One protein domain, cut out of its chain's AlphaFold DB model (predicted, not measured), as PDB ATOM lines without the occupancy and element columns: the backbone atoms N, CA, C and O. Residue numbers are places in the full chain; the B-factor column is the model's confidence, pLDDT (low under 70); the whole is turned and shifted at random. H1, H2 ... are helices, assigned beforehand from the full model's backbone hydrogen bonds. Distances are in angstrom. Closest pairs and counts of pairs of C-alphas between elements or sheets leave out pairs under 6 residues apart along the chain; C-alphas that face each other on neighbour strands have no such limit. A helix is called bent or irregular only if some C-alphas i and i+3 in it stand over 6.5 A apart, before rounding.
ATOM      1  N   ALA A   2     195.827   1.756  14.492       72.06
ATOM      2  CA  ALA A   2     195.917   0.294  14.628       72.06
ATOM      3  C   ALA A   2     196.749  -0.143  15.845       72.06
ATOM      4  O   ALA A   2     196.208  -0.802  16.711       72.06
ATOM      5  N   THR A   3     197.966   0.379  16.006       82.12
ATOM      6  CA  THR A   3     198.845   0.091  17.156       82.12
ATOM      7  C   THR A   3     198.274   0.482  18.523       82.12
ATOM      8  O   THR A   3     198.452  -0.248  19.490       82.12
ATOM      9  N   ILE A   4     197.554   1.609  18.626       83.88
ATOM     10  CA  ILE A   4     196.903   2.017  19.890       83.88
ATOM     11  C   ILE A   4     195.796   1.019  20.249       83.88
ATOM     12  O   ILE A   4     195.637   0.655  21.407       83.88
ATOM     13  N   LEU A   5     195.046   0.563  19.242       84.69
ATOM     14  CA  LEU A   5     193.995  -0.430  19.422       84.69
ATOM     15  C   LEU A   5     194.540  -1.854  19.531       84.69
ATOM     16  O   LEU A   5     193.848  -2.715  20.043       84.69
ATOM     17  N   ASP A   6     195.723  -2.166  19.012       85.75
ATOM     18  CA  ASP A   6     196.354  -3.474  19.223       85.75
ATOM     19  C   ASP A   6     196.728  -3.639  20.701       85.75
ATOM     20  O   ASP A   6     196.635  -4.743  21.233       85.75
ATOM     21  N   ASN A   7     196.996  -2.514  21.379       86.44
ATOM     22  CA  ASN A   7     197.223  -2.432  22.816       86.44
ATOM     23  C   ASN A   7     198.288  -3.437  23.288       86.44
ATOM     24  O   ASN A   7     198.127  -4.099  24.313       86.44
ATOM     25  N   ASP A   8     199.395  -3.536  22.544       85.25
ATOM     26  CA  ASP A   8     200.504  -4.462  22.832       85.25
ATOM     27  C   ASP A   8     201.097  -4.256  24.239       85.25
ATOM     28  O   ASP A   8     201.628  -5.177  24.853       85.25
ATOM     29  N   VAL A   9     200.966  -3.035  24.764       85.19
ATOM     30  CA  VAL A   9     201.395  -2.612  26.105       85.19
ATOM     31  C   VAL A   9     200.365  -2.887  27.213       85.19
ATOM     32  O   VAL A   9     200.639  -2.589  28.371       85.19
ATOM     33  N   GLN A  10     199.206  -3.470  26.881       84.38
ATOM     34  CA  GLN A  10     198.146  -3.887  27.814       84.38
ATOM     35  C   GLN A  10     197.646  -2.775  28.751       84.38
ATOM     36  O   GLN A  10     197.446  -2.985  29.947       84.38
ATOM     37  N   LEU A  11     197.412  -1.584  28.203       84.62
ATOM     38  CA  LEU A  11     196.738  -0.500  28.913       84.62
ATOM     39  C   LEU A  11     195.286  -0.878  29.238       84.62
ATOM     40  O   LEU A  11     194.653  -1.652  28.514       84.62
ATOM     41  N   ASP A  12     194.743  -0.291  30.302       86.62
ATOM     42  CA  ASP A  12     193.309  -0.373  30.586       86.62
ATOM     43  C   ASP A  12     192.473   0.415  29.556       86.62
ATOM     44  O   ASP A  12     192.978   1.251  28.796       86.62
ATOM     45  N   GLY A  13     191.163   0.151  29.523       86.94
ATOM     46  CA  GLY A  13     190.259   0.761  28.546       86.94
ATOM     47  C   GLY A  13     190.230   2.289  28.593       86.94
ATOM     48  O   GLY A  13     190.113   2.933  27.547       86.94
ATOM     49  N   GLN A  14     190.404   2.882  29.778       89.69
ATOM     50  CA  GLN A  14     190.438   4.335  29.949       89.69
ATOM     51  C   GLN A  14     191.680   4.950  29.301       89.69
ATOM     52  O   GLN A  14     191.563   5.939  28.577       89.69
ATOM     53  N   ASN A  15     192.855   4.355  29.501       90.25
ATOM     54  CA  ASN A  15     194.107   4.844  28.934       90.25
ATOM     55  C   ASN A  15     194.181   4.624  27.418       90.25
ATOM     56  O   ASN A  15     194.650   5.510  26.694       90.25
ATOM     57  N   VAL A  16     193.669   3.495  26.909       90.12
ATOM     58  CA  VAL A  16     193.536   3.281  25.457       90.12
ATOM     59  C   VAL A  16     192.633   4.352  24.852       90.12
ATOM     60  O   VAL A  16     192.992   4.972  23.849       90.12
ATOM     61  N   ARG A  17     191.481   4.609  25.482       91.31
ATOM     62  CA  ARG A  17     190.533   5.635  25.045       91.31
ATOM     63  C   ARG A  17     191.151   7.026  25.045       91.31
ATOM     64  O   ARG A  17     191.077   7.705  24.027       91.31
ATOM     65  N   PHE A  18     191.793   7.420  26.141       91.62
ATOM     66  CA  PHE A  18     192.456   8.715  26.253       91.62
ATOM     67  C   PHE A  18     193.493   8.912  25.139       91.62
ATOM     68  O   PHE A  18     193.485   9.926  24.444       91.62
ATOM     69  N   THR A  19     194.340   7.906  24.908       91.62
ATOM     70  CA  THR A  19     195.373   7.949  23.861       91.62
ATOM     71  C   THR A  19     194.758   8.086  22.462       91.62
ATOM     72  O   THR A  19     195.271   8.821  21.617       91.62
ATOM     73  N   LEU A  20     193.639   7.402  22.208       91.12
ATOM     74  CA  LEU A  20     192.924   7.481  20.934       91.12
ATOM     75  C   LEU A  20     192.258   8.853  20.728       91.12
ATOM     76  O   LEU A  20     192.337   9.411  19.636       91.12
ATOM     77  N   GLU A  21     191.649   9.413  21.773       92.19
ATOM     78  CA  GLU A  21     191.030  10.743  21.750       92.19
ATOM     79  C   GLU A  21     192.072  11.843  21.490       92.19
ATOM     80  O   GLU A  21     191.831  12.730  20.670       92.19
ATOM     81  N   GLN A  22     193.262  11.745  22.093       93.69
ATOM     82  CA  GLN A  22     194.386  12.648  21.808       93.69
ATOM     83  C   GLN A  22     194.823  12.585  20.335       93.69
ATOM     84  O   GLN A  22     195.077  13.618  19.705       93.69
ATOM     85  N   LEU A  23     194.866  11.382  19.750       92.62
ATOM     86  CA  LEU A  23     195.175  11.216  18.329       92.62
ATOM     87  C   LEU A  23     194.120  11.892  17.442       92.62
ATOM     88  O   LEU A  23     194.482  12.580  16.489       92.62
ATOM     89  N   TRP A  24     192.831  11.720  17.746       92.88
ATOM     90  CA  TRP A  24     191.750  12.352  16.985       92.88
ATOM     91  C   TRP A  24     191.797  13.877  17.064       92.88
ATOM     92  O   TRP A  24     191.663  14.536  16.036       92.88
ATOM     93  N   GLN A  25     192.055  14.439  18.248       93.00
ATOM     94  CA  GLN A  25     192.228  15.886  18.419       93.00
ATOM     95  C   GLN A  25     193.399  16.414  17.585       93.00
ATOM     96  O   GLN A  25     193.268  17.427  16.904       93.00
ATOM     97  N   THR A  26     194.523  15.695  17.579       93.00
ATOM     98  CA  THR A  26     195.691  16.053  16.760       93.00
ATOM     99  C   THR A  26     195.359  16.023  15.265       93.00
ATOM    100  O   THR A  26     195.736  16.931  14.526       93.00
ATOM    101  N   MET A  27     194.623  15.005  14.810       91.50
ATOM    102  CA  MET A  27     194.181  14.901  13.416       91.50
ATOM    103  C   MET A  27     193.250  16.047  13.009       91.50
ATOM    104  O   MET A  27     193.388  16.551  11.898       91.50
ATOM    105  N   GLU A  28     192.343  16.475  13.890       90.69
ATOM    106  CA  GLU A  28     191.461  17.616  13.621       90.69
ATOM    107  C   GLU A  28     192.262  18.925  13.531       90.69
ATOM    108  O   GLU A  28     192.087  19.690  12.587       90.69
ATOM    109  N   LEU A  29     193.205  19.153  14.454       90.81
ATOM    110  CA  LEU A  29     194.043  20.361  14.473       90.81
ATOM    111  C   LEU A  29     194.947  20.485  13.240       90.81
ATOM    112  O   LEU A  29     195.183  21.586  12.747       90.81
ATOM    113  N   CYS A  30     195.462  19.365  12.734       89.62
ATOM    114  CA  CYS A  30     196.336  19.341  11.562       89.62
ATOM    115  C   CYS A  30     195.578  19.141  10.239       89.62
ATOM    116  O   CYS A  30     196.216  19.047   9.189       89.62
ATOM    117  N   LYS A  31     194.239  19.077  10.250       87.94
ATOM    118  CA  LYS A  31     193.436  18.748   9.063       87.94
ATOM    119  C   LYS A  31     193.662  19.715   7.904       87.94
ATOM    120  O   LYS A  31     193.850  19.277   6.772       87.94
ATOM    121  N   ASP A  32     193.707  21.012   8.189       86.81
ATOM    122  CA  ASP A  32     193.884  22.048   7.163       86.81
ATOM    123  C   ASP A  32     195.282  21.997   6.521       86.81
ATOM    124  O   ASP A  32     195.475  22.416   5.380       86.81
ATOM    125  N   GLN A  33     196.257  21.411   7.221       90.88
ATOM    126  CA  GLN A  33     197.615  21.182   6.717       90.88
ATOM    127  C   GLN A  33     197.702  19.931   5.826       90.88
ATOM    128  O   GLN A  33     198.700  19.734   5.136       90.88
ATOM    129  N   ALA A  34     196.662  19.090   5.808       87.38
ATOM    130  CA  ALA A  34     196.646  17.834   5.064       87.38
ATOM    131  C   ALA A  34     196.334  18.002   3.565       87.38
ATOM    132  O   ALA A  34     196.399  17.030   2.807       87.38
ATOM    133  N   GLY A  35     195.993  19.215   3.115       90.94
ATOM    134  CA  GLY A  35     195.760  19.531   1.706       90.94
ATOM    135  C   GLY A  35     194.701  18.626   1.071       90.94
ATOM    136  O   GLY A  35     193.562  18.563   1.526       90.94
ATOM    137  N   SER A  36     195.078  17.882   0.027       91.88
ATOM    138  CA  SER A  36     194.173  16.963  -0.683       91.88
ATOM    139  C   SER A  36     193.649  15.801   0.173       91.88
ATOM    140  O   SER A  36     192.651  15.181  -0.194       91.88
ATOM    141  N   LEU A  37     194.279  15.507   1.316       90.25
ATOM    142  CA  LEU A  37     193.843  14.464   2.248       90.25
ATOM    143  C   LEU A  37     192.790  14.948   3.254       90.25
ATOM    144  O   LEU A  37     192.200  14.108   3.932       90.25
ATOM    145  N   ALA A  38     192.519  16.256   3.343       91.19
ATOM    146  CA  ALA A  38     191.599  16.824   4.331       91.19
ATOM    147  C   ALA A  38     190.207  16.167   4.284       91.19
ATOM    148  O   ALA A  38     189.689  15.732   5.308       91.19
ATOM    149  N   THR A  39     189.647  15.965   3.084       91.44
ATOM    150  CA  THR A  39     188.354  15.278   2.909       91.44
ATOM    151  C   THR A  39     188.394  13.812   3.358       91.44
ATOM    152  O   THR A  39     187.413  13.287   3.886       91.44
ATOM    153  N   GLY A  40     189.528  13.133   3.163       92.25
ATOM    154  CA  GLY A  40     189.731  11.768   3.646       92.25
ATOM    155  C   GLY A  40     189.805  11.707   5.172       92.25
ATOM    156  O   GLY A  40     189.207  10.817   5.774       92.25
ATOM    157  N   LEU A  41     190.480  12.677   5.793       92.19
ATOM    158  CA  LEU A  41     190.548  12.836   7.248       92.19
ATOM    159  C   LEU A  41     189.176  13.140   7.853       92.19
ATOM    160  O   LEU A  41     188.804  12.482   8.821       92.19
ATOM    161  N   ASP A  42     188.391  14.035   7.249       92.31
ATOM    162  CA  ASP A  42     187.006  14.305   7.661       92.31
ATOM    163  C   ASP A  42     186.171  13.022   7.664       92.31
ATOM    164  O   ASP A  42     185.466  12.711   8.628       92.31
ATOM    165  N   HIS A  43     186.259  12.244   6.581       93.81
ATOM    166  CA  HIS A  43     185.536  10.984   6.485       93.81
ATOM    167  C   HIS A  43     186.013   9.975   7.533       93.81
ATOM    168  O   HIS A  43     185.192   9.349   8.205       93.81
ATOM    169  N   PHE A  44     187.327   9.843   7.703       91.94
ATOM    170  CA  PHE A  44     187.931   8.943   8.675       91.94
ATOM    171  C   PHE A  44     187.513   9.279  10.110       91.94
ATOM    172  O   PHE A  44     187.055   8.388  10.826       91.94
ATOM    173  N   LEU A  45     187.616  10.546  10.522       93.06
ATOM    174  CA  LEU A  45     187.218  11.002  11.855       93.06
ATOM    175  C   LEU A  45     185.721  10.795  12.070       93.06
ATOM    176  O   LEU A  45     185.330  10.183  13.062       93.06
ATOM    177  N   LYS A  46     184.882  11.186  11.102       94.12
ATOM    178  CA  LYS A  46     183.430  10.964  11.155       94.12
ATOM    179  C   LYS A  46     183.080   9.495  11.385       94.12
ATOM    180  O   LYS A  46     182.278   9.179  12.263       94.12
ATOM    181  N   VAL A  47     183.647   8.597  10.579       93.44
ATOM    182  CA  VAL A  47     183.371   7.160  10.681       93.44
ATOM    183  C   VAL A  47     183.890   6.626  12.012       93.44
ATOM    184  O   VAL A  47     183.139   5.987  12.742       93.44
ATOM    185  N   THR A  48     185.131   6.935  12.378       89.81
ATOM    186  CA  THR A  48     185.752   6.417  13.604       89.81
ATOM    187  C   THR A  48     184.996   6.862  14.857       89.81
ATOM    188  O   THR A  48     184.682   6.031  15.708       89.81
ATOM    189  N   LEU A  49     184.609   8.139  14.938       89.94
ATOM    190  CA  LEU A  49     183.817   8.674  16.048       89.94
ATOM    191  C   LEU A  49     182.438   8.011  16.153       89.94
ATOM    192  O   LEU A  49     181.957   7.783  17.259       89.94
ATOM    193  N   SER A  50     181.819   7.635  15.026       91.94
ATOM    194  CA  SER A  50     180.531   6.925  15.042       91.94
ATOM    195  C   SER A  50     180.613   5.525  15.669       91.94
ATOM    196  O   SER A  50     179.649   5.078  16.287       91.94
ATOM    197  N   TYR A  51     181.768   4.858  15.567       87.00
ATOM    198  CA  TYR A  51     182.021   3.546  16.178       87.00
ATOM    199  C   TYR A  51     182.644   3.631  17.583       87.00
ATOM    200  O   TYR A  51     182.655   2.629  18.299       87.00
ATOM    201  N   ALA A  52     183.129   4.806  18.001       87.44
ATOM    202  CA  ALA A  52     183.851   5.003  19.257       87.44
ATOM    203  C   ALA A  52     183.147   4.439  20.509       87.44
ATOM    204  O   ALA A  52     183.834   3.799  21.305       87.44
ATOM    205  N   PRO A  53     181.813   4.575  20.692       85.25
ATOM    206  CA  PRO A  53     181.145   4.036  21.879       85.25
ATOM    207  C   PRO A  53     181.319   2.522  22.048       85.25
ATOM    208  O   PRO A  53     181.384   2.046  23.174       85.25
ATOM    209  N   GLY A  54     181.415   1.773  20.943       85.06
ATOM    210  CA  GLY A  54     181.532   0.313  20.962       85.06
ATOM    211  C   GLY A  54     182.967  -0.218  20.938       85.06
ATOM    212  O   GLY A  54     183.168  -1.419  21.102       85.06
ATOM    213  N   LEU A  55     183.966   0.642  20.722       85.75
ATOM    214  CA  LEU A  55     185.339   0.218  20.431       85.75
ATOM    215  C   LEU A  55     186.106  -0.250  21.679       85.75
ATOM    216  O   LEU A  55     187.003  -1.084  21.582       85.75
ATOM    217  N   PHE A  56     185.750   0.280  22.851       87.25
ATOM    218  CA  PHE A  56     186.551   0.128  24.070       87.25
ATOM    219  C   PHE A  56     186.085  -0.992  25.006       87.25
ATOM    220  O   PHE A  56     186.839  -1.400  25.882       87.25
ATOM    221  N   HIS A  57     184.890  -1.554  24.795       86.94
ATOM    222  CA  HIS A  57     184.333  -2.587  25.678       86.94
ATOM    223  C   HIS A  57     185.225  -3.827  25.819       86.94
ATOM    224  O   HIS A  57     185.192  -4.490  26.855       86.94
ATOM    225  N   CYS A  58     186.026  -4.140  24.797       87.62
ATOM    226  CA  CYS A  58     186.960  -5.264  24.826       87.62
ATOM    227  C   CYS A  58     188.099  -5.106  25.849       87.62
ATOM    228  O   CYS A  58     188.695  -6.106  26.234       87.62
ATOM    229  N   TYR A  59     188.379  -3.886  26.317       87.31
ATOM    230  CA  TYR A  59     189.373  -3.634  27.363       87.31
ATOM    231  C   TYR A  59     188.783  -3.718  28.774       87.31
ATOM    232  O   TYR A  59     189.505  -4.026  29.719       87.31
ATOM    233  N   ASP A  60     187.477  -3.480  28.917       84.75
ATOM    234  CA  ASP A  60     186.791  -3.494  30.214       84.75
ATOM    235  C   ASP A  60     186.210  -4.881  30.549       84.75
ATOM    236  O   ASP A  60     186.162  -5.293  31.710       84.75
ATOM    237  N   ILE A  61     185.748  -5.620  29.534       87.44
ATOM    238  CA  ILE A  61     185.094  -6.922  29.700       87.44
ATOM    239  C   ILE A  61     186.115  -8.034  29.479       87.44
ATOM    240  O   ILE A  61     186.536  -8.314  28.355       87.44
ATOM    241  N   LYS A  62     186.457  -8.738  30.562       84.06
ATOM    242  CA  LYS A  62     187.339  -9.904  30.496       84.06
ATOM    243  C   LYS A  62     186.808 -10.923  29.482       84.06
ATOM    244  O   LYS A  62     185.636 -11.291  29.519       84.06
ATOM    245  N   SER A  63     187.698 -11.401  28.613       85.88
ATOM    246  CA  SER A  63     187.412 -12.407  27.579       85.88
ATOM    247  C   SER A  63     186.497 -11.953  26.434       85.88
ATOM    248  O   SER A  63     186.156 -12.782  25.591       85.88
ATOM    249  N   LEU A  64     186.134 -10.668  26.343       87.31
ATOM    250  CA  LEU A  64     185.525 -10.130  25.129       87.31
ATOM    251  C   LEU A  64     186.633  -9.911  24.083       87.31
ATOM    252  O   LEU A  64     187.534  -9.105  24.322       87.31
ATOM    253  N   PRO A  65     186.617 -10.613  22.937       84.81
ATOM    254  CA  PRO A  65     187.638 -10.418  21.919       84.81
ATOM    255  C   PRO A  65     187.588  -8.997  21.358       84.81
ATOM    256  O   PRO A  65     186.521  -8.416  21.158       84.81
ATOM    257  N   ARG A  66     188.770  -8.456  21.067       82.31
ATOM    258  CA  ARG A  66     188.931  -7.122  20.483       82.31
ATOM    259  C   ARG A  66     188.315  -7.002  19.092       82.31
ATOM    260  O   ARG A  66     187.758  -5.966  18.743       82.31
TER     261      ARG A  66
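What this domain is: This is residues 2 to 66 of the 169 residues of the protein "Mobile element protein" of uncultured Leptolyngbya sp (UniProt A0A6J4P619). Two long helices, H3 and H2, run side by side in opposite directions as a loose, elongated pair, with a kink in H3 near the end where the tight link joins them. At the other end the short H4 packs on residue 13 of H2, and the short H1 packs on residues 16 to 20 of H2. The 65 printed residues, all helix in class, hold H1, H2, H3 and H4 in that order; the whole is a rod of 42 by 20 by 15 A, only just loose, close to compact, with a radius of gyration of the C-alphas of 13.3 A.

Where its parts are: H3, residues 31 to 55, is 23.2 A long and ends at C-alpha 55 (185.339, 0.218, 20.431). H2, residues 13 to 29, is 24.4 A long. H1 is residues 2 to 6, from C-alpha 2 (195.917, 0.294, 14.628); H4 is residues 57 to 60.

How they stand to each other: H3 is irregular, C-alphas 33 and 36 being 9.2 A apart, with a kink of 109 degrees near residue 38. H3 and H2 are close but not clearly touching, at a shallow tilt of 24 degrees, opposite ways; their closest C-alphas, of Leu 45 and Trp 24, are 7.0 A apart. H2 touches H4 with residue 13 alone, the closest C-alphas, of Gly 13 and Tyr 59, being 4.6 A apart. H2 touches H1 with residues 16 to 20 alone, the closest C-alphas, of Val 16 and Ile 4, being 6.6 A apart. H3 and H4 meet only through their link; H1 is apart from both. Every O i to N i+4 pair is within hydrogen-bond range in H1 and H2, 13 of 21 in H3; H4 is too short for one.

The domain as a whole: The C-alphas farthest apart, of Gly 35 and Lys 62, are 42.0 A apart. The printed part has no cut and no long link, and no printed residue is under 70 in pLDDT.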